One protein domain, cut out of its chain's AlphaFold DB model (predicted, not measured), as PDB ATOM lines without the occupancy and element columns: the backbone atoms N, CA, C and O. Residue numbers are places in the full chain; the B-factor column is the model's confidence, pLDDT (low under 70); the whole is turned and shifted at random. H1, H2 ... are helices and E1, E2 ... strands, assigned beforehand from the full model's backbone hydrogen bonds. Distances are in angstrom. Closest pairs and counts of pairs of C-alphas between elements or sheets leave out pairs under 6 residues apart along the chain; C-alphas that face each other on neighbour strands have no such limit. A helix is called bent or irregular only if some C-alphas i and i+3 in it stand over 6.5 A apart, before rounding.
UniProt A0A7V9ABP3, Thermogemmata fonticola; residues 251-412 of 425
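AT A GLANCE: This is residues 251 to 412 of the 425 residues of a protein of Thermogemmata fonticola (UniProt A0A7V9ABP3). What shape do the atoms make? One strongly twisted sheet of eight strands curls round H1, with H6 over the same face near E5 to E8. The hairpin of H2 and H3 makes one end of the longest axis, and the loop of residues 351 to 372, with no named element, reaches toward the other. What is it built of? 162 residues are printed, with six named helices and eight named strands, E1 H1 E2 H2 H3 E3 H4 E4 H5 E5 E6 E7 H6 E8 along the chain; the class is mixed, and the mixed sheet runs E3 E2 E1 E4 E5 E6 E7 E8. The whole is compact, with a radius of gyration of the C-alphas of 15.6 A, and spans 50 by 32 by 27 A.

IN THESE COORDINATES: Where are the strands? E1 is residues 252 to 256, from C-alpha 252 at (-73.962, 114.969, 50.256); E2 is 275 to 278, E3 310 to 312 and E4 324 to 327. E5 is 345 to 350, 15.7 A from first to last C-alpha, E6 373 to 378, 16.3 A, E7 383 to 387, and E8 410 to 412, ending at C-alpha 412 at (-66.254, 103.532, 30.775). Where are the helices? H1, residues 260 to 272, is 19.9 A long and irregular, with C-alphas 261 and 264 7.4 A apart. H2 is 283 to 294, 16.2 A, H3 300 to 308, H4 316 to 319, H5 333 to 336, and H6 394 to 406, 18.2 A.

HOW THE PARTS SIT: How do strands pair? E1 and E4 are parallel at 8 degrees, with N 254 and O 324 within hydrogen-bond range at 2.8 A; E6 and E7 form an antiparallel hairpin at 146 degrees, with N 377 and O 385 at 2.8 A. Which units do they make? E1 H1 E2, E2 H2 H3 E3, E4 H5 E5 and E7 H6 E8 are strand-helix-strand units, parallel neighbours with helices between, and E3 H4 E4 is a split one, with E2 and E1 between its strands; each crossover is right-handed. Where do helices sit? H1 and H6 are on the same face, two layers with the sheet, H6 at a height of 6.7 A over the sheet; H3, H4 and H5 only graze it and H2 is not on it. H2 and H3 touch, closest at the C-alphas of Leu 289 and Lys 303, 6.5 A, at a shallow tilt of 21 degrees, opposite ways. How are helix backbones formed? Every O i to N i+4 pair is within hydrogen-bond range in H2, H3 and H6, and 7 of 9 in H1; H4 and H5 are too short for such a pair.

THE WHOLE: How far does it reach? The two C-alphas farthest apart, of Ser 300 and Gln 362, are 50.2 A apart, and the printed part has no cut. Where are the long link and low confidence? The link from E5 to E6, 22 residues, is long; 27 residues have pLDDT under 70, among them 351 to 366.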
ATOM      1  N   HIS A 251     -69.942 113.774  50.264       82.88
ATOM      2  CA  HIS A 251     -70.598 113.675  51.571       82.88
ATOM      3  C   HIS A 251     -72.099 113.907  51.476       82.88
ATOM      4  O   HIS A 251     -72.841 113.372  52.295       82.88
ATOM      5  N   VAL A 252     -72.546 114.692  50.497       90.62
ATOM      6  CA  VAL A 252     -73.962 114.969  50.256       90.62
ATOM      7  C   VAL A 252     -74.279 114.670  48.800       90.62
ATOM      8  O   VAL A 252     -73.672 115.240  47.893       90.62
ATOM      9  N   ILE A 253     -75.226 113.764  48.582       94.88
ATOM     10  CA  ILE A 253     -75.645 113.313  47.257       94.88
ATOM     11  C   ILE A 253     -77.128 113.620  47.098       94.88
ATOM     12  O   ILE A 253     -77.941 113.193  47.912       94.88
ATOM     13  N   GLY A 254     -77.477 114.345  46.045       94.19
ATOM     14  CA  GLY A 254     -78.848 114.628  45.655       94.19
ATOM     15  C   GLY A 254     -79.322 113.701  44.546       94.19
ATOM     16  O   GLY A 254     -78.589 113.448  43.595       94.19
ATOM     17  N   VAL A 255     -80.562 113.232  44.625       93.62
ATOM     18  CA  VAL A 255     -81.225 112.510  43.536       93.62
ATOM     19  C   VAL A 255     -82.575 113.146  43.263       93.62
ATOM     20  O   VAL A 255     -83.468 113.144  44.115       93.62
ATOM     21  N   TRP A 256     -82.716 113.687  42.054       92.88
ATOM     22  CA  TRP A 256     -83.920 114.378  41.619       92.88
ATOM     23  C   TRP A 256     -84.640 113.587  40.526       92.88
ATOM     24  O   TRP A 256     -84.185 113.510  39.382       92.88
ATOM     25  N   GLY A 257     -85.787 113.008  40.892       89.44
ATOM     26  CA  GLY A 257     -86.593 112.149  40.022       89.44
ATOM     27  C   GLY A 257     -86.374 110.653  40.243       89.44
ATOM     28  O   GLY A 257     -85.568 110.245  41.082       89.44
ATOM     29  N   ASP A 258     -87.139 109.832  39.519       87.25
ATOM     30  CA  ASP A 258     -87.112 108.368  39.648       87.25
ATOM     31  C   ASP A 258     -86.003 107.754  38.792       87.25
ATOM     32  O   ASP A 258     -86.016 107.867  37.565       87.25
ATOM     33  N   ILE A 259     -85.023 107.134  39.457       88.38
ATOM     34  CA  ILE A 259     -83.829 106.548  38.836       88.38
ATOM     35  C   ILE A 259     -83.573 105.164  39.457       88.38
ATOM     36  O   ILE A 259     -82.687 105.002  40.293       88.38
ATOM     37  N   PRO A 260     -84.316 104.125  39.044       84.75
ATOM     38  CA  PRO A 260     -84.169 102.761  39.556       84.75
ATOM     39  C   PRO A 260     -82.727 102.219  39.564       84.75
ATOM     40  O   PRO A 260     -82.362 101.439  40.436       84.75
ATOM     41  N   ALA A 261     -81.921 102.606  38.575       83.25
ATOM     42  CA  ALA A 261     -80.603 102.028  38.323       83.25
ATOM     43  C   ALA A 261     -79.496 102.507  39.282       83.25
ATOM     44  O   ALA A 261     -78.444 101.869  39.359       83.25
ATOM     45  N   ILE A 262     -79.714 103.603  40.020       86.12
ATOM     46  CA  ILE A 262     -78.711 104.149  40.952       86.12
ATOM     47  C   ILE A 262     -78.859 103.607  42.379       86.12
ATOM     48  O   ILE A 262     -77.999 103.848  43.218       86.12
ATOM     49  N   GLU A 263     -79.936 102.884  42.690       85.69
ATOM     50  CA  GLU A 263     -80.267 102.523  44.075       85.69
ATOM     51  C   GLU A 263     -79.168 101.737  44.781       85.69
ATOM     52  O   GLU A 263     -78.810 102.078  45.906       85.69
ATOM     53  N   ASP A 264     -78.607 100.726  44.116       82.88
ATOM     54  CA  ASP A 264     -77.524  99.926  44.685       82.88
ATOM     55  C   ASP A 264     -76.283 100.803  44.960       82.88
ATOM     56  O   ASP A 264     -75.679 100.688  46.023       82.88
ATOM     57  N   TRP A 265     -75.958 101.754  44.075       88.50
ATOM     58  CA  TRP A 265     -74.866 102.709  44.300       88.50
ATOM     59  C   TRP A 265     -75.147 103.680  45.461       88.50
ATOM     60  O   TRP A 265     -74.257 103.969  46.259       88.50
ATOM     61  N   LEU A 266     -76.387 104.166  45.611       87.50
ATOM     62  CA  LEU A 266     -76.760 105.023  46.745       87.50
ATOM     63  C   LEU A 266     -76.698 104.276  48.076       87.50
ATOM     64  O   LEU A 266     -76.340 104.871  49.092       87.50
ATOM     65  N   LEU A 267     -77.030 102.985  48.091       81.31
ATOM     66  CA  LEU A 267     -76.887 102.150  49.281       81.31
ATOM     67  C   LEU A 267     -75.415 102.017  49.685       81.31
ATOM     68  O   LEU A 267     -75.099 102.202  50.860       81.31
ATOM     69  N   GLU A 268     -74.515 101.813  48.721       80.56
ATOM     70  CA  GLU A 268     -73.065 101.859  48.957       80.56
ATOM     71  C   GLU A 268     -72.612 103.240  49.457       80.56
ATOM     72  O   GLU A 268     -71.794 103.346  50.372       80.56
ATOM     73  N   ALA A 269     -73.181 104.326  48.931       83.31
ATOM     74  CA  ALA A 269     -72.881 105.680  49.390       83.31
ATOM     75  C   ALA A 269     -73.342 105.935  50.842       83.31
ATOM     76  O   ALA A 269     -72.579 106.469  51.654       83.31
ATOM     77  N   LEU A 270     -74.550 105.497  51.214       78.75
ATOM     78  CA  LEU A 270     -75.057 105.536  52.594       78.75
ATOM     79  C   LEU A 270     -74.166 104.705  53.531       78.75
ATOM     80  O   LEU A 270     -73.809 105.144  54.637       78.75
ATOM     81  N   LEU A 271     -73.742 103.526  53.062       73.12
ATOM     82  CA  LEU A 271     -72.765 102.673  53.731       73.12
ATOM     83  C   LEU A 271     -71.390 103.329  53.817       73.12
ATOM     84  O   LEU A 271     -70.691 103.042  54.770       73.12
ATOM     85  N   LYS A 272     -71.009 104.269  52.953       69.81
ATOM     86  CA  LYS A 272     -69.780 105.078  53.095       69.81
ATOM     87  C   LYS A 272     -69.968 106.339  53.937       69.81
ATOM     88  O   LYS A 272     -68.998 106.981  54.327       69.81
ATOM     89  N   GLY A 273     -71.207 106.644  54.318       69.69
ATOM     90  CA  GLY A 273     -71.547 107.731  55.236       69.69
ATOM     91  C   GLY A 273     -72.010 109.004  54.560       69.69
ATOM     92  O   GLY A 273     -72.152 110.002  55.261       69.69
ATOM     93  N   ALA A 274     -72.276 108.952  53.257       83.38
ATOM     94  CA  ALA A 274     -72.922 110.044  52.559       83.38
ATOM     95  C   ALA A 274     -74.337 110.272  53.113       83.38
ATOM     96  O   ALA A 274     -75.059 109.329  53.452       83.38
ATOM     97  N   LEU A 275     -74.719 111.538  53.196       87.25
ATOM     98  CA  LEU A 275     -76.095 111.982  53.313       87.25
ATOM     99  C   LEU A 275     -76.719 111.923  51.917       87.25
ATOM    100  O   LEU A 275     -76.198 112.536  50.986       87.25
ATOM    101  N   VAL A 276     -77.824 111.198  51.765       91.81
ATOM    102  CA  VAL A 276     -78.512 111.061  50.478       91.81
ATOM    103  C   VAL A 276     -79.867 111.754  50.554       91.81
ATOM    104  O   VAL A 276     -80.717 111.397  51.367       91.81
ATOM    105  N   LEU A 277     -80.045 112.758  49.702       93.00
ATOM    106  CA  LEU A 277     -81.245 113.572  49.556       93.00
ATOM    107  C   LEU A 277     -82.038 113.051  48.353       93.00
ATOM    108  O   LEU A 277     -81.498 113.015  47.248       93.00
ATOM    109  N   VAL A 278     -83.289 112.621  48.537       91.88
ATOM    110  CA  VAL A 278     -84.053 111.943  47.472       91.88
ATOM    111  C   VAL A 278     -85.459 112.511  47.305       91.88
ATOM    112  O   VAL A 278     -86.229 112.540  48.262       91.88
ATOM    113  N   HIS A 279     -85.785 112.901  46.069       88.56
ATOM    114  CA  HIS A 279     -87.106 113.390  45.642       88.56
ATOM    115  C   HIS A 279     -88.134 112.258  45.408       88.56
ATOM    116  O   HIS A 279     -89.339 112.451  45.525       88.56
ATOM    117  N   SER A 280     -87.662 111.055  45.070       69.62
ATOM    118  CA  SER A 280     -88.480 109.872  44.743       69.62
ATOM    119  C   SER A 280     -89.127 109.190  45.960       69.62
ATOM    120  O   SER A 280     -88.666 109.384  47.088       69.62
ATOM    121  N   PRO A 281     -90.164 108.337  45.776       68.75
ATOM    122  CA  PRO A 281     -90.863 107.700  46.890       68.75
ATOM    123  C   PRO A 281     -89.910 106.855  47.740       68.75
ATOM    124  O   PRO A 281     -89.440 105.785  47.347       68.75
ATOM    125  N   GLN A 282     -89.673 107.325  48.966       70.25
ATOM    126  CA  GLN A 282     -88.699 106.747  49.897       70.25
ATOM    127  C   GLN A 282     -88.940 105.273  50.234       70.25
ATOM    128  O   GLN A 282     -88.034 104.583  50.701       70.25
ATOM    129  N   GLN A 283     -90.168 104.792  50.031       78.81
ATOM    130  CA  GLN A 283     -90.551 103.414  50.313       78.81
ATOM    131  C   GLN A 283     -89.667 102.406  49.588       78.81
ATOM    132  O   GLN A 283     -89.368 101.370  50.169       78.81
ATOM    133  N   ARG A 284     -89.196 102.713  48.377       83.31
ATOM    134  CA  ARG A 284     -88.380 101.771  47.611       83.31
ATOM    135  C   ARG A 284     -87.014 101.522  48.252       83.31
ATOM    136  O   ARG A 284     -86.623 100.373  48.436       83.31
ATOM    137  N   TYR A 285     -86.347 102.580  48.711       81.25
ATOM    138  CA  TYR A 285     -85.091 102.474  49.460       81.25
ATOM    139  C   TYR A 285     -85.272 101.746  50.793       81.25
ATOM    140  O   TYR A 285     -84.444 100.917  51.162       81.25
ATOM    141  N   ARG A 286     -86.383 102.008  51.495       85.94
ATOM    142  CA  ARG A 286     -86.723 101.307  52.744       85.94
ATOM    143  C   ARG A 286     -86.949  99.814  52.507       85.94
ATOM    144  O   ARG A 286     -86.309  99.003  53.162       85.94
ATOM    145  N   GLN A 287     -87.764  99.459  51.515       88.25
ATOM    146  CA  GLN A 287     -88.011  98.069  51.122       88.25
ATOM    147  C   GLN A 287     -86.723  97.358  50.704       88.25
ATOM    148  O   GLN A 287     -86.513  96.197  51.046       88.25
ATOM    149  N   ARG A 288     -85.839  98.049  49.980       85.06
ATOM    150  CA  ARG A 288     -84.547  97.497  49.576       85.06
ATOM    151  C   ARG A 288     -83.649  97.226  50.783       85.06
ATOM    152  O   ARG A 288     -83.047  96.159  50.853       85.06
ATOM    153  N   LEU A 289     -83.606  98.140  51.751       82.94
ATOM    154  CA  LEU A 289     -82.898  97.937  53.017       82.94
ATOM    155  C   LEU A 289     -83.500  96.792  53.846       82.94
ATOM    156  O   LEU A 289     -82.747  96.005  54.412       82.94
ATOM    157  N   ASP A 290     -84.826  96.644  53.868       88.88
ATOM    158  CA  ASP A 290     -85.495  95.516  54.529       88.88
ATOM    159  C   ASP A 290     -85.138  94.174  53.862       88.88
ATOM    160  O   ASP A 290     -84.845  93.195  54.546       88.88
ATOM    161  N   GLN A 291     -85.092  94.117  52.526       85.06
ATOM    162  CA  GLN A 291     -84.640  92.926  51.793       85.06
ATOM    163  C   GLN A 291     -83.178  92.584  52.104       85.06
ATOM    164  O   GLN A 291     -82.825  91.408  52.214       85.06
ATOM    165  N   LEU A 292     -82.315  93.595  52.216       76.25
ATOM    166  CA  LEU A 292     -80.907  93.407  52.556       76.25
ATOM    167  C   LEU A 292     -80.740  92.888  53.986       76.25
ATOM    168  O   LEU A 292     -79.969  91.952  54.193       76.25
ATOM    169  N   GLU A 293     -81.511  93.409  54.942       80.31
ATOM    170  CA  GLU A 293     -81.557  92.898  56.316       80.31
ATOM    171  C   GLU A 293     -82.016  91.433  56.354       80.31
ATOM    172  O   GLU A 293     -81.340  90.588  56.937       80.31
ATOM    173  N   GLN A 294     -83.116  91.093  55.670       81.12
ATOM    174  CA  GLN A 294     -83.638  89.719  55.603       81.12
ATOM    175  C   GLN A 294     -82.637  88.728  54.999       81.12
ATOM    176  O   GLN A 294     -82.605  87.557  55.375       81.12
ATOM    177  N   ARG A 295     -81.811  89.195  54.059       73.12
ATOM    178  CA  ARG A 295     -80.754  88.403  53.416       73.12
ATOM    179  C   ARG A 295     -79.436  88.406  54.200       73.12
ATOM    180  O   ARG A 295     -78.484  87.771  53.756       73.12
ATOM    181  N   GLY A 296     -79.378  89.089  55.346       61.59
ATOM    182  CA  GLY A 296     -78.216  89.127  56.235       61.59
ATOM    183  C   GLY A 296     -77.101  90.088  55.810       61.59
ATOM    184  O   GLY A 296     -75.986  89.958  56.307       61.59
ATOM    185  N   PHE A 297     -77.369  91.038  54.908       59.94
ATOM    186  CA  PHE A 297     -76.381  92.032  54.460       59.94
ATOM    187  C   PHE A 297     -76.206  93.210  55.429       59.94
ATOM    188  O   PHE A 297     -75.182  93.885  55.376       59.94
ATOM    189  N   CYS A 298     -77.176  93.469  56.309       60.25
ATOM    190  CA  CYS A 298     -77.055  94.452  57.385       60.25
ATOM    191  C   CYS A 298     -77.896  94.044  58.603       60.25
ATOM    192  O   CYS A 298     -78.887  93.325  58.489       60.25
ATOM    193  N   THR A 299     -77.488  94.487  59.788       77.12
ATOM    194  CA  THR A 299     -78.240  94.325  61.038       77.12
ATOM    195  C   THR A 299     -79.368  95.352  61.145       77.12
ATOM    196  O   THR A 299     -79.315  96.420  60.532       77.12
ATOM    197  N   SER A 300     -80.354  95.107  62.013       75.69
ATOM    198  CA  SER A 300     -81.438  96.066  62.275       75.69
ATOM    199  C   SER A 300     -80.933  97.437  62.735       75.69
ATOM    200  O   SER A 300     -81.511  98.464  62.387       75.69
ATOM    201  N   GLN A 301     -79.828  97.472  63.486       69.44
ATOM    202  CA  GLN A 301     -79.221  98.721  63.942       69.44
ATOM    203  C   GLN A 301     -78.523  99.469  62.799       69.44
ATOM    204  O   GLN A 301     -78.669 100.685  62.687       69.44
ATOM    205  N   GLU A 302     -77.796  98.765  61.930       69.06
ATOM    206  CA  GLU A 302     -77.192  99.365  60.733       69.06
ATOM    207  C   GLU A 302     -78.265  99.897  59.786       69.06
ATOM    208  O   GLU A 302     -78.136 101.016  59.297       69.06
ATOM    209  N   LYS A 303     -79.364  99.156  59.604       82.62
ATOM    210  CA  LYS A 303     -80.526  99.619  58.842       82.62
ATOM    211  C   LYS A 303     -81.052 100.955  59.372       82.62
ATOM    212  O   LYS A 303     -81.245 101.877  58.586       82.62
ATOM    213  N   LEU A 304     -81.242 101.090  60.688       80.38
ATOM    214  CA  LEU A 304     -81.704 102.346  61.295       80.38
ATOM    215  C   LEU A 304     -80.734 103.507  61.026       80.38
ATOM    216  O   LEU A 304     -81.170 104.579  60.615       80.38
ATOM    217  N   LEU A 305     -79.424 103.277  61.162       76.69
ATOM    218  CA  LEU A 305     -78.402 104.293  60.879       76.69
ATOM    219  C   LEU A 305     -78.358 104.707  59.401       76.69
ATOM    220  O   LEU A 305     -78.092 105.867  59.089       76.69
ATOM    221  N   LEU A 306     -78.598 103.774  58.475       78.31
ATOM    222  CA  LEU A 306     -78.683 104.080  57.045       78.31
ATOM    223  C   LEU A 306     -79.935 104.905  56.732       78.31
ATOM    224  O   LEU A 306     -79.861 105.856  55.957       78.31
ATOM    225  N   LEU A 307     -81.059 104.597  57.384       85.00
ATOM    226  CA  LEU A 307     -82.301 105.355  57.241       85.00
ATOM    227  C   LEU A 307     -82.183 106.796  57.757       85.00
ATOM    228  O   LEU A 307     -82.766 107.691  57.156       85.00
ATOM    229  N   GLU A 308     -81.394 107.057  58.803       83.88
ATOM    230  CA  GLU A 308     -81.138 108.423  59.300       83.88
ATOM    231  C   GLU A 308     -80.386 109.315  58.295       83.88
ATOM    232  O   GLU A 308     -80.488 110.549  58.343       83.88
ATOM    233  N   ARG A 309     -79.626 108.693  57.386       85.38
ATOM    234  CA  ARG A 309     -78.865 109.367  56.325       85.38
ATOM    235  C   ARG A 309     -79.636 109.520  55.018       85.38
ATOM    236  O   ARG A 309     -79.147 110.194  54.117       85.38
ATOM    237  N   LEU A 310     -80.823 108.934  54.916       89.19
ATOM    238  CA  LEU A 310     -81.709 109.098  53.774       89.19
ATOM    239  C   LEU A 310     -82.745 110.184  54.090       89.19
ATOM    240  O   LEU A 310     -83.637 109.983  54.916       89.19
ATOM    241  N   ARG A 311     -82.640 111.350  53.447       88.50
ATOM    242  CA  ARG A 311     -83.529 112.499  53.683       88.50
ATOM    243  C   ARG A 311     -84.460 112.726  52.491       88.50
ATOM    244  O   ARG A 311     -83.990 112.711  51.354       88.50
ATOM    245  N   PRO A 312     -85.768 112.921  52.726       89.50
ATOM    246  CA  PRO A 312     -86.678 113.326  51.663       89.50
ATOM    247  C   PRO A 312     -86.398 114.772  51.290       89.50
ATOM    248  O   PRO A 312     -86.021 115.564  52.155       89.50
ATOM    249  N   VAL A 313     -86.604 115.090  50.019       90.62
ATOM    250  CA  VAL A 313     -86.628 116.467  49.531       90.62
ATOM    251  C   VAL A 313     -87.845 116.664  48.647       90.62
ATOM    252  O   VAL A 313     -88.166 115.793  47.842       90.62
ATOM    253  N   ASP A 314     -88.495 117.810  48.791       88.56
ATOM    254  CA  ASP A 314     -89.717 118.139  48.052       88.56
ATOM    255  C   ASP A 314     -89.496 119.342  47.125       88.56
ATOM    256  O   ASP A 314     -90.280 119.576  46.203       88.56
ATOM    257  N   HIS A 315     -88.406 120.094  47.327       88.12
ATOM    258  CA  HIS A 315     -88.066 121.263  46.528       88.12
ATOM    259  C   HIS A 315     -86.626 121.186  45.983       88.12
ATOM    260  O   HIS A 315     -85.726 120.733  46.689       88.12
ATOM    261  N   PRO A 316     -86.349 121.673  44.753       85.69
ATOM    262  CA  PRO A 316     -84.991 121.681  44.197       85.69
ATOM    263  C   PRO A 316     -83.952 122.401  45.071       85.69
ATOM    264  O   PRO A 316     -82.774 122.057  45.031       85.69
ATOM    265  N   ASP A 317     -84.380 123.391  45.859       87.19
ATOM    266  CA  ASP A 317     -83.497 124.149  46.761       87.19
ATOM    267  C   ASP A 317     -82.955 123.297  47.918       87.19
ATOM    268  O   ASP A 317     -81.877 123.583  48.439       87.19
ATOM    269  N   ASP A 318     -83.635 122.205  48.272       88.62
ATOM    270  CA  ASP A 318     -83.162 121.277  49.301       88.62
ATOM    271  C   ASP A 318     -81.858 120.575  48.873       88.62
ATOM    272  O   ASP A 318     -81.113 120.061  49.708       88.62
ATOM    273  N   LEU A 319     -81.550 120.573  47.568       90.31
ATOM    274  CA  LEU A 319     -80.327 120.012  46.998       90.31
ATOM    275  C   LEU A 319     -79.149 120.993  46.965       90.31
ATOM    276  O   LEU A 319     -78.076 120.612  46.501       90.31
ATOM    277  N   ALA A 320     -79.302 122.232  47.448       85.69
ATOM    278  CA  ALA A 320     -78.273 123.270  47.319       85.69
ATOM    279  C   ALA A 320     -76.905 122.863  47.903       85.69
ATOM    280  O   ALA A 320     -75.870 123.252  47.369       85.69
ATOM    281  N   ALA A 321     -76.898 122.045  48.962       82.19
ATOM    282  CA  ALA A 321     -75.685 121.557  49.621       82.19
ATOM    283  C   ALA A 321     -75.120 120.248  49.030       82.19
ATOM    284  O   ALA A 321     -74.144 119.714  49.557       82.19
ATOM    285  N   ALA A 322     -75.737 119.685  47.984       90.56
ATOM    286  CA  ALA A 322     -75.293 118.429  47.390       90.56
ATOM    287  C   ALA A 322     -74.024 118.615  46.546       90.56
ATOM    288  O   ALA A 322     -73.960 119.460  45.656       90.56
ATOM    289  N   GLU A 323     -73.013 117.783  46.792       91.94
ATOM    290  CA  GLU A 323     -71.761 117.773  46.028       91.94
ATOM    291  C   GLU A 323     -71.925 117.070  44.674       91.94
ATOM    292  O   GLU A 323     -71.296 117.452  43.686       91.94
ATOM    293  N   LEU A 324     -72.774 116.041  44.642       94.25
ATOM    294  CA  LEU A 324     -73.169 115.295  43.454       94.25
ATOM    295  C   LEU A 324     -74.691 115.283  43.374       94.25
ATOM    296  O   LEU A 324     -75.347 114.873  44.328       94.25
ATOM    297  N   ILE A 325     -75.251 115.674  42.237       94.81
ATOM    298  CA  ILE A 325     -76.685 115.600  41.975       94.81
ATOM    299  C   ILE A 325     -76.899 114.680  40.785       94.81
ATOM    300  O   ILE A 325     -76.313 114.900  39.731       94.81
ATOM    301  N   VAL A 326     -77.758 113.678  40.930       94.25
ATOM    302  CA  VAL A 326     -78.163 112.802  39.832       94.25
ATOM    303  C   VAL A 326     -79.594 113.128  39.431       94.25
ATOM    304  O   VAL A 326     -80.522 113.050  40.235       94.25
ATOM    305  N   LEU A 327     -79.750 113.526  38.175       93.06
ATOM    306  CA  LEU A 327     -80.980 114.044  37.604       93.06
ATOM    307  C   LEU A 327     -81.595 113.027  36.646       93.06
ATOM    308  O   LEU A 327     -80.937 112.575  35.706       93.06
ATOM    309  N   ALA A 328     -82.866 112.702  36.869       90.12
ATOM    310  CA  ALA A 328     -83.609 111.785  36.018       90.12
ATOM    311  C   ALA A 328     -83.869 112.401  34.620       90.12
ATOM    312  O   ALA A 328     -84.019 113.623  34.506       90.12
ATOM    313  N   PRO A 329     -83.942 111.585  33.552       85.44
ATOM    314  CA  PRO A 329     -83.967 112.049  32.158       85.44
ATOM    315  C   PRO A 329     -85.130 112.985  31.810       85.44
ATOM    316  O   PRO A 329     -85.008 113.806  30.906       85.44
ATOM    317  N   GLN A 330     -86.258 112.868  32.513       85.06
ATOM    318  CA  GLN A 330     -87.458 113.677  32.292       85.06
ATOM    319  C   GLN A 330     -87.320 115.133  32.764       85.06
ATOM    320  O   GLN A 330     -88.160 115.962  32.422       85.06
ATOM    321  N   TYR A 331     -86.287 115.449  33.549       87.31
ATOM    322  CA  TYR A 331     -86.040 116.797  34.053       87.31
ATOM    323  C   TYR A 331     -84.914 117.479  33.284       87.31
ATOM    324  O   TYR A 331     -83.940 116.852  32.867       87.31
ATOM    325  N   HIS A 332     -85.034 118.798  33.148       85.44
ATOM    326  CA  HIS A 332     -84.040 119.620  32.478       85.44
ATOM    327  C   HIS A 332     -83.028 120.216  33.483       85.44
ATOM    328  O   HIS A 332     -83.450 120.830  34.467       85.44
ATOM    329  N   PRO A 333     -81.701 120.123  33.249       86.62
ATOM    330  CA  PRO A 333     -80.677 120.578  34.201       86.62
ATOM    331  C   PRO A 333     -80.686 122.088  34.491       86.62
ATOM    332  O   PRO A 333     -80.303 122.513  35.579       86.62
ATOM    333  N   GLY A 334     -81.144 122.919  33.549       83.62
ATOM    334  CA  GLY A 334     -81.002 124.382  33.627       83.62
ATOM    335  C   GLY A 334     -81.694 125.070  34.813       83.62
ATOM    336  O   GLY A 334     -81.248 126.132  35.249       83.62
ATOM    337  N   GLU A 335     -82.772 124.500  35.362       77.88
ATOM    338  CA  GLU A 335     -83.385 125.056  36.576       77.88
ATOM    339  C   GLU A 335     -82.551 124.747  37.826       77.88
ATOM    340  O   GLU A 335     -82.299 125.645  38.628       77.88
ATOM    341  N   LEU A 336     -82.060 123.512  37.948       83.31
ATOM    342  CA  LEU A 336     -81.224 123.073  39.065       83.31
ATOM    343  C   LEU A 336     -79.874 123.790  39.073       83.31
ATOM    344  O   LEU A 336     -79.481 124.325  40.102       83.31
ATOM    345  N   CYS A 337     -79.195 123.908  37.929       83.38
ATOM    346  CA  CYS A 337     -77.872 124.546  37.841       83.38
ATOM    347  C   CYS A 337     -77.813 125.974  38.416       83.38
ATOM    348  O   CYS A 337     -76.748 126.421  38.837       83.38
ATOM    349  N   ARG A 338     -78.938 126.703  38.436       81.94
ATOM    350  CA  ARG A 338     -79.021 128.057  39.010       81.94
ATOM    351  C   ARG A 338     -79.109 128.077  40.537       81.94
ATOM    352  O   ARG A 338     -78.799 129.104  41.131       81.94
ATOM    353  N   ARG A 339     -79.543 126.973  41.145       83.19
ATOM    354  CA  ARG A 339     -79.817 126.826  42.583       83.19
ATOM    355  C   ARG A 339     -78.697 126.091  43.329       83.19
ATOM    356  O   ARG A 339     -78.579 126.234  44.539       83.19
ATOM    357  N   LEU A 340     -77.888 125.311  42.610       84.94
ATOM    358  CA  LEU A 340     -76.811 124.493  43.168       84.94
ATOM    359  C   LEU A 340     -75.539 125.299  43.469       84.94
ATOM    360  O   LEU A 340     -75.257 126.318  42.823       84.94
ATOM    361  N   ASP A 341     -74.742 124.794  44.413       84.31
ATOM    362  CA  ASP A 341     -73.409 125.323  44.693       84.31
ATOM    363  C   ASP A 341     -72.529 125.295  43.418       84.31
ATOM    364  O   ASP A 341     -72.586 124.344  42.631       84.31
ATOM    365  N   PRO A 342     -71.698 126.325  43.161       82.06
ATOM    366  CA  PRO A 342     -70.817 126.360  41.991       82.06
ATOM    367  C   PRO A 342     -69.852 125.168  41.850       82.06
ATOM    368  O   PRO A 342     -69.364 124.911  40.744       82.06
ATOM    369  N   ALA A 343     -69.539 124.479  42.950       82.62
ATOM    370  CA  ALA A 343     -68.665 123.312  42.998       82.62
ATOM    371  C   ALA A 343     -69.410 121.971  42.857       82.62
ATOM    372  O   ALA A 343     -68.745 120.930  42.728       82.62
ATOM    373  N   SER A 344     -70.748 121.989  42.872       88.44
ATOM    374  CA  SER A 344     -71.590 120.808  42.683       88.44
ATOM    375  C   SER A 344     -71.435 120.235  41.281       88.44
ATOM    376  O   SER A 344     -71.375 120.963  40.286       88.44
ATOM    377  N   LEU A 345     -71.407 118.908  41.203       91.81
ATOM    378  CA  LEU A 345     -71.431 118.167  39.952       91.81
ATOM    379  C   LEU A 345     -72.855 117.688  39.670       91.81
ATOM    380  O   LEU A 345     -73.453 117.004  40.501       91.81
ATOM    381  N   LEU A 346     -73.387 118.008  38.493       92.25
ATOM    382  CA  LEU A 346     -74.691 117.533  38.048       92.25
ATOM    383  C   LEU A 346     -74.506 116.412  37.026       92.25
ATOM    384  O   LEU A 346     -73.861 116.589  35.996       92.25
ATOM    385  N   VAL A 347     -75.108 115.262  37.295       92.88
ATOM    386  CA  VAL A 347     -75.146 114.114  36.398       92.88
ATOM    387  C   VAL A 347     -76.534 114.008  35.802       92.88
ATOM    388  O   VAL A 347     -77.505 113.786  36.523       92.88
ATOM    389  N   TRP A 348     -76.633 114.137  34.485       91.06
ATOM    390  CA  TRP A 348     -77.889 113.961  33.772       91.06
ATOM    391  C   TRP A 348     -77.969 112.543  33.213       91.06
ATOM    392  O   TRP A 348     -77.158 112.148  32.369       91.06
ATOM    393  N   VAL A 349     -78.913 111.756  33.733       89.25
ATOM    394  CA  VAL A 349     -79.036 110.345  33.372       89.25
ATOM    395  C   VAL A 349     -79.650 110.222  31.990       89.25
ATOM    396  O   VAL A 349     -80.777 110.654  31.761       89.25
ATOM    397  N   GLN A 350     -78.923 109.584  31.083       81.12
ATOM    398  CA  GLN A 350     -79.419 109.236  29.766       81.12
ATOM    399  C   GLN A 350     -80.109 107.860  29.821       81.12
ATOM    400  O   GLN A 350     -79.527 106.909  30.352       81.12
ATOM    401  N   PRO A 351     -81.339 107.718  29.288       69.88
ATOM    402  CA  PRO A 351     -82.012 106.428  29.264       69.88
ATOM    403  C   PRO A 351     -81.293 105.472  28.304       69.88
ATOM    404  O   PRO A 351     -81.025 105.822  27.151       69.88
ATOM    405  N   ALA A 352     -81.012 104.251  28.759       64.25
ATOM    406  CA  ALA A 352     -80.478 103.204  27.896       64.25
ATOM    407  C   ALA A 352     -81.527 102.791  26.845       64.25
ATOM    408  O   ALA A 352     -82.703 102.631  27.164       64.25
ATOM    409  N   GLY A 353     -81.111 102.629  25.585       56.47
ATOM    410  CA  GLY A 353     -81.990 102.138  24.513       56.47
ATOM    411  C   GLY A 353     -83.023 103.137  23.967       56.47
ATOM    412  O   GLY A 353     -83.906 102.742  23.204       56.47
ATOM    413  N   HIS A 354     -82.939 104.423  24.319       60.97
ATOM    414  CA  HIS A 354     -83.819 105.479  23.797       60.97
ATOM    415  C   HIS A 354     -83.050 106.522  22.981       60.97
ATOM    416  O   HIS A 354     -81.818 106.529  22.954       60.97
ATOM    417  N   ALA A 355     -83.789 107.392  22.283       55.94
ATOM    418  CA  ALA A 355     -83.194 108.506  21.553       55.94
ATOM    419  C   ALA A 355     -82.303 109.336  22.502       55.94
ATOM    420  O   ALA A 355     -82.719 109.614  23.631       55.94
ATOM    421  N   PRO A 356     -81.079 109.704  22.077       62.47
ATOM    422  CA  PRO A 356     -80.160 110.449  22.922       62.47
ATOM    423  C   PRO A 356     -80.784 111.780  23.342       62.47
ATOM    424  O   PRO A 356     -81.451 112.444  22.545       62.47
ATOM    425  N   LEU A 357     -80.547 112.166  24.597       64.06
ATOM    426  CA  LEU A 357     -80.931 113.483  25.096       64.06
ATOM    427  C   LEU A 357     -80.276 114.573  24.226       64.06
ATOM    428  O   LEU A 357     -79.156 114.365  23.738       64.06
ATOM    429  N   PRO A 358     -80.950 115.720  24.012       65.00
ATOM    430  CA  PRO A 358     -80.408 116.795  23.190       65.00
ATOM    431  C   PRO A 358     -79.029 117.238  23.712       65.00
ATOM    432  O   PRO A 358     -78.832 117.261  24.930       65.00
ATOM    433  N   PRO A 359     -78.077 117.575  22.820       63.91
ATOM    434  CA  PRO A 359     -76.753 118.035  23.228       63.91
ATOM    435  C   PRO A 359     -76.869 119.295  24.093       63.91
ATOM    436  O   PRO A 359     -77.675 120.185  23.799       63.91
ATOM    437  N   ILE A 360     -76.047 119.388  25.139       65.00
ATOM    438  CA  ILE A 360     -76.029 120.515  26.084       65.00
ATOM    439  C   ILE A 360     -75.595 121.821  25.373       65.00
ATOM    440  O   ILE A 360     -75.876 122.914  25.866       65.00
ATOM    441  N   SER A 361     -75.007 121.738  24.169       56.62
ATOM    442  CA  SER A 361     -74.353 122.851  23.465       56.62
ATOM    443  C   SER A 361     -75.182 123.698  22.481       56.62
ATOM    444  O   SER A 361     -74.752 124.809  22.189       56.62
ATOM    445  N   GLN A 362     -76.343 123.270  21.959       49.62
ATOM    446  CA  GLN A 362     -76.991 124.016  20.848       49.62
ATOM    447  C   GLN A 362     -78.269 124.809  21.178       49.62
ATOM    448  O   GLN A 362     -78.740 125.549  20.318       49.62
ATOM    449  N   ALA A 363     -78.817 124.739  22.398       47.47
ATOM    450  CA  ALA A 363     -80.085 125.425  22.709       47.47
ATOM    451  C   ALA A 363     -80.166 126.129  24.080       47.47
ATOM    452  O   ALA A 363     -81.165 126.789  24.362       47.47
ATOM    453  N   TYR A 364     -79.151 126.034  24.946       49.75
ATOM    454  CA  TYR A 364     -79.320 126.374  26.362       49.75
ATOM    455  C   TYR A 364     -78.596 127.645  26.810       49.75
ATOM    456  O   TYR A 364     -77.626 127.595  27.559       49.75
ATOM    457  N   ASN A 365     -79.204 128.801  26.526       55.47
ATOM    458  CA  ASN A 365     -78.963 130.044  27.282       55.47
ATOM    459  C   ASN A 365     -79.391 129.948  28.772       55.47
ATOM    460  O   ASN A 365     -79.389 130.947  29.487       55.47
ATOM    461  N   THR A 366     -79.795 128.767  29.257       64.69
ATOM    462  CA  THR A 366     -80.379 128.553  30.591       64.69
ATOM    463  C   THR A 366     -79.491 127.771  31.562       64.69
ATOM    464  O   THR A 366     -79.787 127.772  32.755       64.69
ATOM    465  N   ILE A 367     -78.450 127.066  31.095       74.62
ATOM    466  CA  ILE A 367     -77.580 126.248  31.960       74.62
ATOM    467  C   ILE A 367     -76.395 127.094  32.424       74.62
ATOM    468  O   ILE A 367     -75.498 127.432  31.655       74.62
ATOM    469  N   VAL A 368     -76.387 127.422  33.711       75.50
ATOM    470  CA  VAL A 368     -75.269 128.112  34.354       75.50
ATOM    471  C   VAL A 368     -74.184 127.078  34.666       75.50
ATOM    472  O   VAL A 368     -74.442 126.142  35.415       75.50
ATOM    473  N   ARG A 369     -72.976 127.259  34.111       83.25
ATOM    474  CA  ARG A 369     -71.795 126.371  34.256       83.25
ATOM    475  C   ARG A 369     -71.942 125.001  33.563       83.25
ATOM    476  O   ARG A 369     -71.923 123.972  34.241       83.25
ATOM    477  N   PRO A 370     -72.033 124.958  32.219       83.62
ATOM    478  CA  PRO A 370     -72.119 123.698  31.470       83.62
ATOM    479  C   PRO A 370     -70.951 122.739  31.757       83.62
ATOM    480  O   PRO A 370     -71.132 121.528  31.682       83.62
ATOM    481  N   GLN A 371     -69.794 123.253  32.193       84.44
ATOM    482  CA  GLN A 371     -68.638 122.440  32.566       84.44
ATOM    483  C   GLN A 371     -68.874 121.468  33.733       84.44
ATOM    484  O   GLN A 371     -68.156 120.481  33.866       84.44
ATOM    485  N   ARG A 372     -69.903 121.716  34.557       87.25
ATOM    486  CA  ARG A 372     -70.286 120.879  35.706       87.25
ATOM    487  C   ARG A 372     -71.436 119.914  35.410       87.25
ATOM    488  O   ARG A 372     -71.956 119.305  36.342       87.25
ATOM    489  N   VAL A 373     -71.865 119.784  34.154       89.62
ATOM    490  CA  VAL A 373     -72.983 118.913  33.769       89.62
ATOM    491  C   VAL A 373     -72.464 117.749  32.936       89.62
ATOM    492  O   VAL A 373     -72.026 117.932  31.805       89.62
ATOM    493  N   VAL A 374     -72.519 116.539  33.488       88.94
ATOM    494  CA  VAL A 374     -71.990 115.324  32.854       88.94
ATOM    495  C   VAL A 374     -73.126 114.370  32.520       88.94
ATOM    496  O   VAL A 374     -73.997 114.118  33.351       88.94
ATOM    497  N   ARG A 375     -73.124 113.796  31.315       86.44
ATOM    498  CA  ARG A 375     -74.089 112.753  30.952       86.44
ATOM    499  C   ARG A 375     -73.567 111.379  31.339       86.44
ATOM    500  O   ARG A 375     -72.406 111.048  31.085       86.44
ATOM    501  N   LEU A 376     -74.449 110.578  31.924       88.19
ATOM    502  CA  LEU A 376     -74.149 109.219  32.358       88.19
ATOM    503  C   LEU A 376     -75.283 108.278  31.958       88.19
ATOM    504  O   LEU A 376     -76.454 108.597  32.143       88.19
ATOM    505  N   SER A 377     -74.936 107.105  31.441       84.62
ATOM    506  CA  SER A 377     -75.881 106.015  31.175       84.62
ATOM    507  C   SER A 377     -75.569 104.832  32.083       84.62
ATOM    508  O   SER A 377     -74.412 104.425  32.194       84.62
ATOM    509  N   PHE A 378     -76.595 104.256  32.705       81.94
ATOM    510  CA  PHE A 378     -76.463 102.977  33.403       81.94
ATOM    511  C   PHE A 378     -76.524 101.833  32.388       81.94
ATOM    512  O   PHE A 378     -77.434 101.786  31.562       81.94
ATOM    513  N   LEU A 379     -75.547 100.932  32.454       76.88
ATOM    514  CA  LEU A 379     -75.471  99.714  31.650       76.88
ATOM    515  C   LEU A 379     -75.880  98.496  32.501       76.88
ATOM    516  O   LEU A 379     -76.238  98.623  33.676       76.88
ATOM    517  N   HIS A 380     -75.793  97.296  31.928       65.88
ATOM    518  CA  HIS A 380     -75.977  96.055  32.681       65.88
ATOM    519  C   HIS A 380     -74.834  95.808  33.684       65.88
ATOM    520  O   HIS A 380     -73.695  96.227  33.486       65.88
ATOM    521  N   SER A 381     -75.140  95.082  34.766       64.56
ATOM    522  CA  SER A 381     -74.145  94.518  35.696       64.56
ATOM    523  C   SER A 381     -73.215  95.536  36.385       64.56
ATOM    524  O   SER A 381     -72.001  95.380  36.317       64.56
ATOM    525  N   ARG A 382     -73.747  96.565  37.069       76.62
ATOM    526  CA  ARG A 382     -72.950  97.596  37.789       76.62
ATOM    527  C   ARG A 382     -71.909  98.309  36.909       76.62
ATOM    528  O   ARG A 382     -70.811  98.620  37.353       76.62
ATOM    529  N   HIS A 383     -72.241  98.579  35.650       78.88
ATOM    530  CA  HIS A 383     -71.402  99.388  34.769       78.88
ATOM    531  C   HIS A 383     -72.103 100.696  34.405       78.88
ATOM    532  O   HIS A 383     -73.325 100.737  34.249       78.88
ATOM    533  N   VAL A 384     -71.332 101.771  34.261       84.31
ATOM    534  CA  VAL A 384     -71.812 103.064  33.765       84.31
ATOM    535  C   VAL A 384     -70.950 103.554  32.611       84.31
ATOM    536  O   VAL A 384     -69.727 103.397  32.602       84.31
ATOM    537  N   ALA A 385     -71.605 104.177  31.642       80.00
ATOM    538  CA  ALA A 385     -70.966 104.882  30.547       80.00
ATOM    539  C   ALA A 385     -71.041 106.389  30.797       80.00
ATOM    540  O   ALA A 385     -72.129 106.931  30.998       80.00
ATOM    541  N   VAL A 386     -69.897 107.062  30.757       84.44
ATOM    542  CA  VAL A 386     -69.790 108.519  30.864       84.44
ATOM    543  C   VAL A 386     -69.499 109.078  29.479       84.44
ATOM    544  O   VAL A 386     -68.530 108.668  28.843       84.44
ATOM    545  N   VAL A 387     -70.335 110.007  29.016       75.06
ATOM    546  CA  VAL A 387     -70.163 110.690  27.725       75.06
ATOM    547  C   VAL A 387     -69.987 112.185  28.009       75.06
ATOM    548  O   VAL A 387     -70.983 112.917  28.078       75.06
ATOM    549  N   PRO A 388     -68.748 112.644  28.267       75.00
ATOM    550  CA  PRO A 388     -68.478 114.049  28.537       75.00
ATOM    551  C   PRO A 388     -68.744 114.877  27.278       75.00
ATOM    552  O   PRO A 388     -68.396 114.466  26.181       75.00
ATOM    553  N   GLU A 389     -69.374 116.040  27.417       74.69
ATOM    554  CA  GLU A 389     -69.454 117.003  26.312       74.69
ATOM    555  C   GLU A 389     -68.207 117.893  26.288       74.69
ATOM    556  O   GLU A 389     -67.508 118.007  27.290       74.69
ATOM    557  N   GLU A 390     -67.941 118.557  25.163       73.12
ATOM    558  CA  GLU A 390     -66.748 119.398  24.965       73.12
ATOM    559  C   GLU A 390     -66.596 120.503  26.029       73.12
ATOM    560  O   GLU A 390     -65.488 120.890  26.384       73.12
ATOM    561  N   ALA A 391     -67.713 120.979  26.586       78.44
ATOM    562  CA  ALA A 391     -67.713 121.993  27.634       78.44
ATOM    563  C   ALA A 391     -67.313 121.467  29.028       78.44
ATOM    564  O   ALA A 391     -67.061 122.285  29.910       78.44
ATOM    565  N   VAL A 392     -67.299 120.148  29.256       82.25
ATOM    566  CA  VAL A 392     -67.082 119.520  30.573       82.25
ATOM    567  C   VAL A 392     -65.608 119.566  30.966       82.25
ATOM    568  O   VAL A 392     -64.746 119.130  30.209       82.25
ATOM    569  N   ASP A 393     -65.308 120.047  32.177       80.69
ATOM    570  CA  ASP A 393     -63.928 120.061  32.667       80.69
ATOM    571  C   ASP A 393     -63.443 118.656  33.050       80.69
ATOM    572  O   ASP A 393     -64.181 117.844  33.613       80.69
ATOM    573  N   GLU A 394     -62.168 118.379  32.785       78.88
ATOM    574  CA  GLU A 394     -61.562 117.066  33.024       78.88
ATOM    575  C   GLU A 394     -61.684 116.622  34.492       78.88
ATOM    576  O   GLU A 394     -61.968 115.458  34.778       78.88
ATOM    577  N   LEU A 395     -61.564 117.562  35.436       80.88
ATOM    578  CA  LEU A 395     -61.697 117.287  36.866       80.88
ATOM    579  C   LEU A 395     -63.112 116.808  37.232       80.88
ATOM    580  O   LEU A 395     -63.255 115.919  38.071       80.88
ATOM    581  N   SER A 396     -64.160 117.348  36.607       85.75
ATOM    582  CA  SER A 396     -65.542 116.876  36.780       85.75
ATOM    583  C   SER A 396     -65.704 115.416  36.345       85.75
ATOM    584  O   SER A 396     -66.323 114.623  37.059       85.75
ATOM    585  N   VAL A 397     -65.095 115.034  35.217       84.12
ATOM    586  CA  VAL A 397     -65.101 113.645  34.726       84.12
ATOM    587  C   VAL A 397     -64.314 112.737  35.671       84.12
ATOM    588  O   VAL A 397     -64.820 111.693  36.079       84.12
ATOM    589  N   GLN A 398     -63.116 113.152  36.089       82.81
ATOM    590  CA  GLN A 398     -62.279 112.389  37.020       82.81
ATOM    591  C   GLN A 398     -62.967 112.178  38.381       82.81
ATOM    592  O   GLN A 398     -62.936 111.065  38.913       82.81
ATOM    593  N   ARG A 399     -63.644 113.205  38.926       85.31
ATOM    594  CA  ARG A 399     -64.461 113.094  40.154       85.31
ATOM    595  C   ARG A 399     -65.558 112.055  39.983       85.31
ATOM    596  O   ARG A 399     -65.668 111.158  40.814       85.31
ATOM    597  N   LEU A 400     -66.317 112.138  38.891       88.69
ATOM    598  CA  LEU A 400     -67.412 111.211  38.621       88.69
ATOM    599  C   LEU A 400     -66.929 109.762  38.515       88.69
ATOM    600  O   LEU A 400     -67.488 108.879  39.163       88.69
ATOM    601  N   VAL A 401     -65.867 109.529  37.740       84.50
ATOM    602  CA  VAL A 401     -65.251 108.205  37.574       84.50
ATOM    603  C   VAL A 401     -64.814 107.654  38.926       84.50
ATOM    604  O   VAL A 401     -65.180 106.534  39.283       84.50
ATOM    605  N   SER A 402     -64.091 108.458  39.710       81.88
ATOM    606  CA  SER A 402     -63.599 108.045  41.022       81.88
ATOM    607  C   SER A 402     -64.740 107.698  41.981       81.88
ATOM    608  O   SER A 402     -64.666 106.691  42.682       81.88
ATOM    609  N   TRP A 403     -65.813 108.489  42.001       87.94
ATOM    610  CA  TRP A 403     -66.965 108.248  42.870       87.94
ATOM    611  C   TRP A 403     -67.738 106.984  42.489       87.94
ATOM    612  O   TRP A 403     -68.092 106.198  43.369       87.94
ATOM    613  N   PHE A 404     -67.953 106.723  41.199       85.38
ATOM    614  CA  PHE A 404     -68.618 105.488  40.773       85.38
ATOM    615  C   PHE A 404     -67.760 104.244  41.044       85.38
ATOM    616  O   PHE A 404     -68.268 103.278  41.613       85.38
ATOM    617  N   GLN A 405     -66.452 104.294  40.771       81.12
ATOM    618  CA  GLN A 405     -65.526 103.192  41.074       81.12
ATOM    619  C   GLN A 405     -65.428 102.894  42.574       81.12
ATOM    620  O   GLN A 405     -65.420 101.735  42.979       81.12
ATOM    621  N   GLN A 406     -65.410 103.929  43.421       75.75
ATOM    622  CA  GLN A 406     -65.425 103.748  44.874       75.75
ATOM    623  C   GLN A 406     -66.699 103.043  45.366       75.75
ATOM    624  O   GLN A 406     -66.652 102.414  46.421       75.75
ATOM    625  N   GLY A 407     -67.809 103.135  44.627       70.88
ATOM    626  CA  GLY A 407     -69.064 102.420  44.880       70.88
ATOM    627  C   GLY A 407     -69.199 101.083  44.141       70.88
ATOM    628  O   GLY A 407     -70.325 100.633  43.967       70.88
ATOM    629  N   ASP A 408     -68.090 100.476  43.701       75.06
ATOM    630  CA  ASP A 408     -68.043  99.163  43.035       75.06
ATOM    631  C   ASP A 408     -68.757  99.111  41.667       75.06
ATOM    632  O   ASP A 408     -69.370  98.111  41.293       75.06
ATOM    633  N   TYR A 409     -68.693 100.211  40.904       80.19
ATOM    634  CA  TYR A 409     -69.143 100.246  39.511       80.19
ATOM    635  C   TYR A 409     -67.964 100.295  38.536       80.19
ATOM    636  O   TYR A 409     -67.017 101.067  38.707       80.19
ATOM    637  N   GLY A 410     -68.058  99.523  37.452       78.88
ATOM    638  CA  GLY A 410     -67.189  99.689  36.291       78.88
ATOM    639  C   GLY A 410     -67.556 100.970  35.542       78.88
ATOM    640  O   GLY A 410     -68.725 101.197  35.238       78.88
ATOM    641  N   VAL A 411     -66.576 101.820  35.235       82.94
ATOM    642  CA  VAL A 411     -66.811 103.090  34.529       82.94
ATOM    643  C   VAL A 411     -66.080 103.081  33.197       82.94
ATOM    644  O   VAL A 411     -64.868 102.885  33.157       82.94
ATOM    645  N   VAL A 412     -66.813 103.334  32.115       79.19
ATOM    646  CA  VAL A 412     -66.254 103.532  30.775       79.19
ATOM    647  C   VAL A 412     -66.463 104.988  30.378       79.19
ATOM    648  O   VAL A 412     -67.601 105.449  30.297       79.19
TER     649      VAL A 412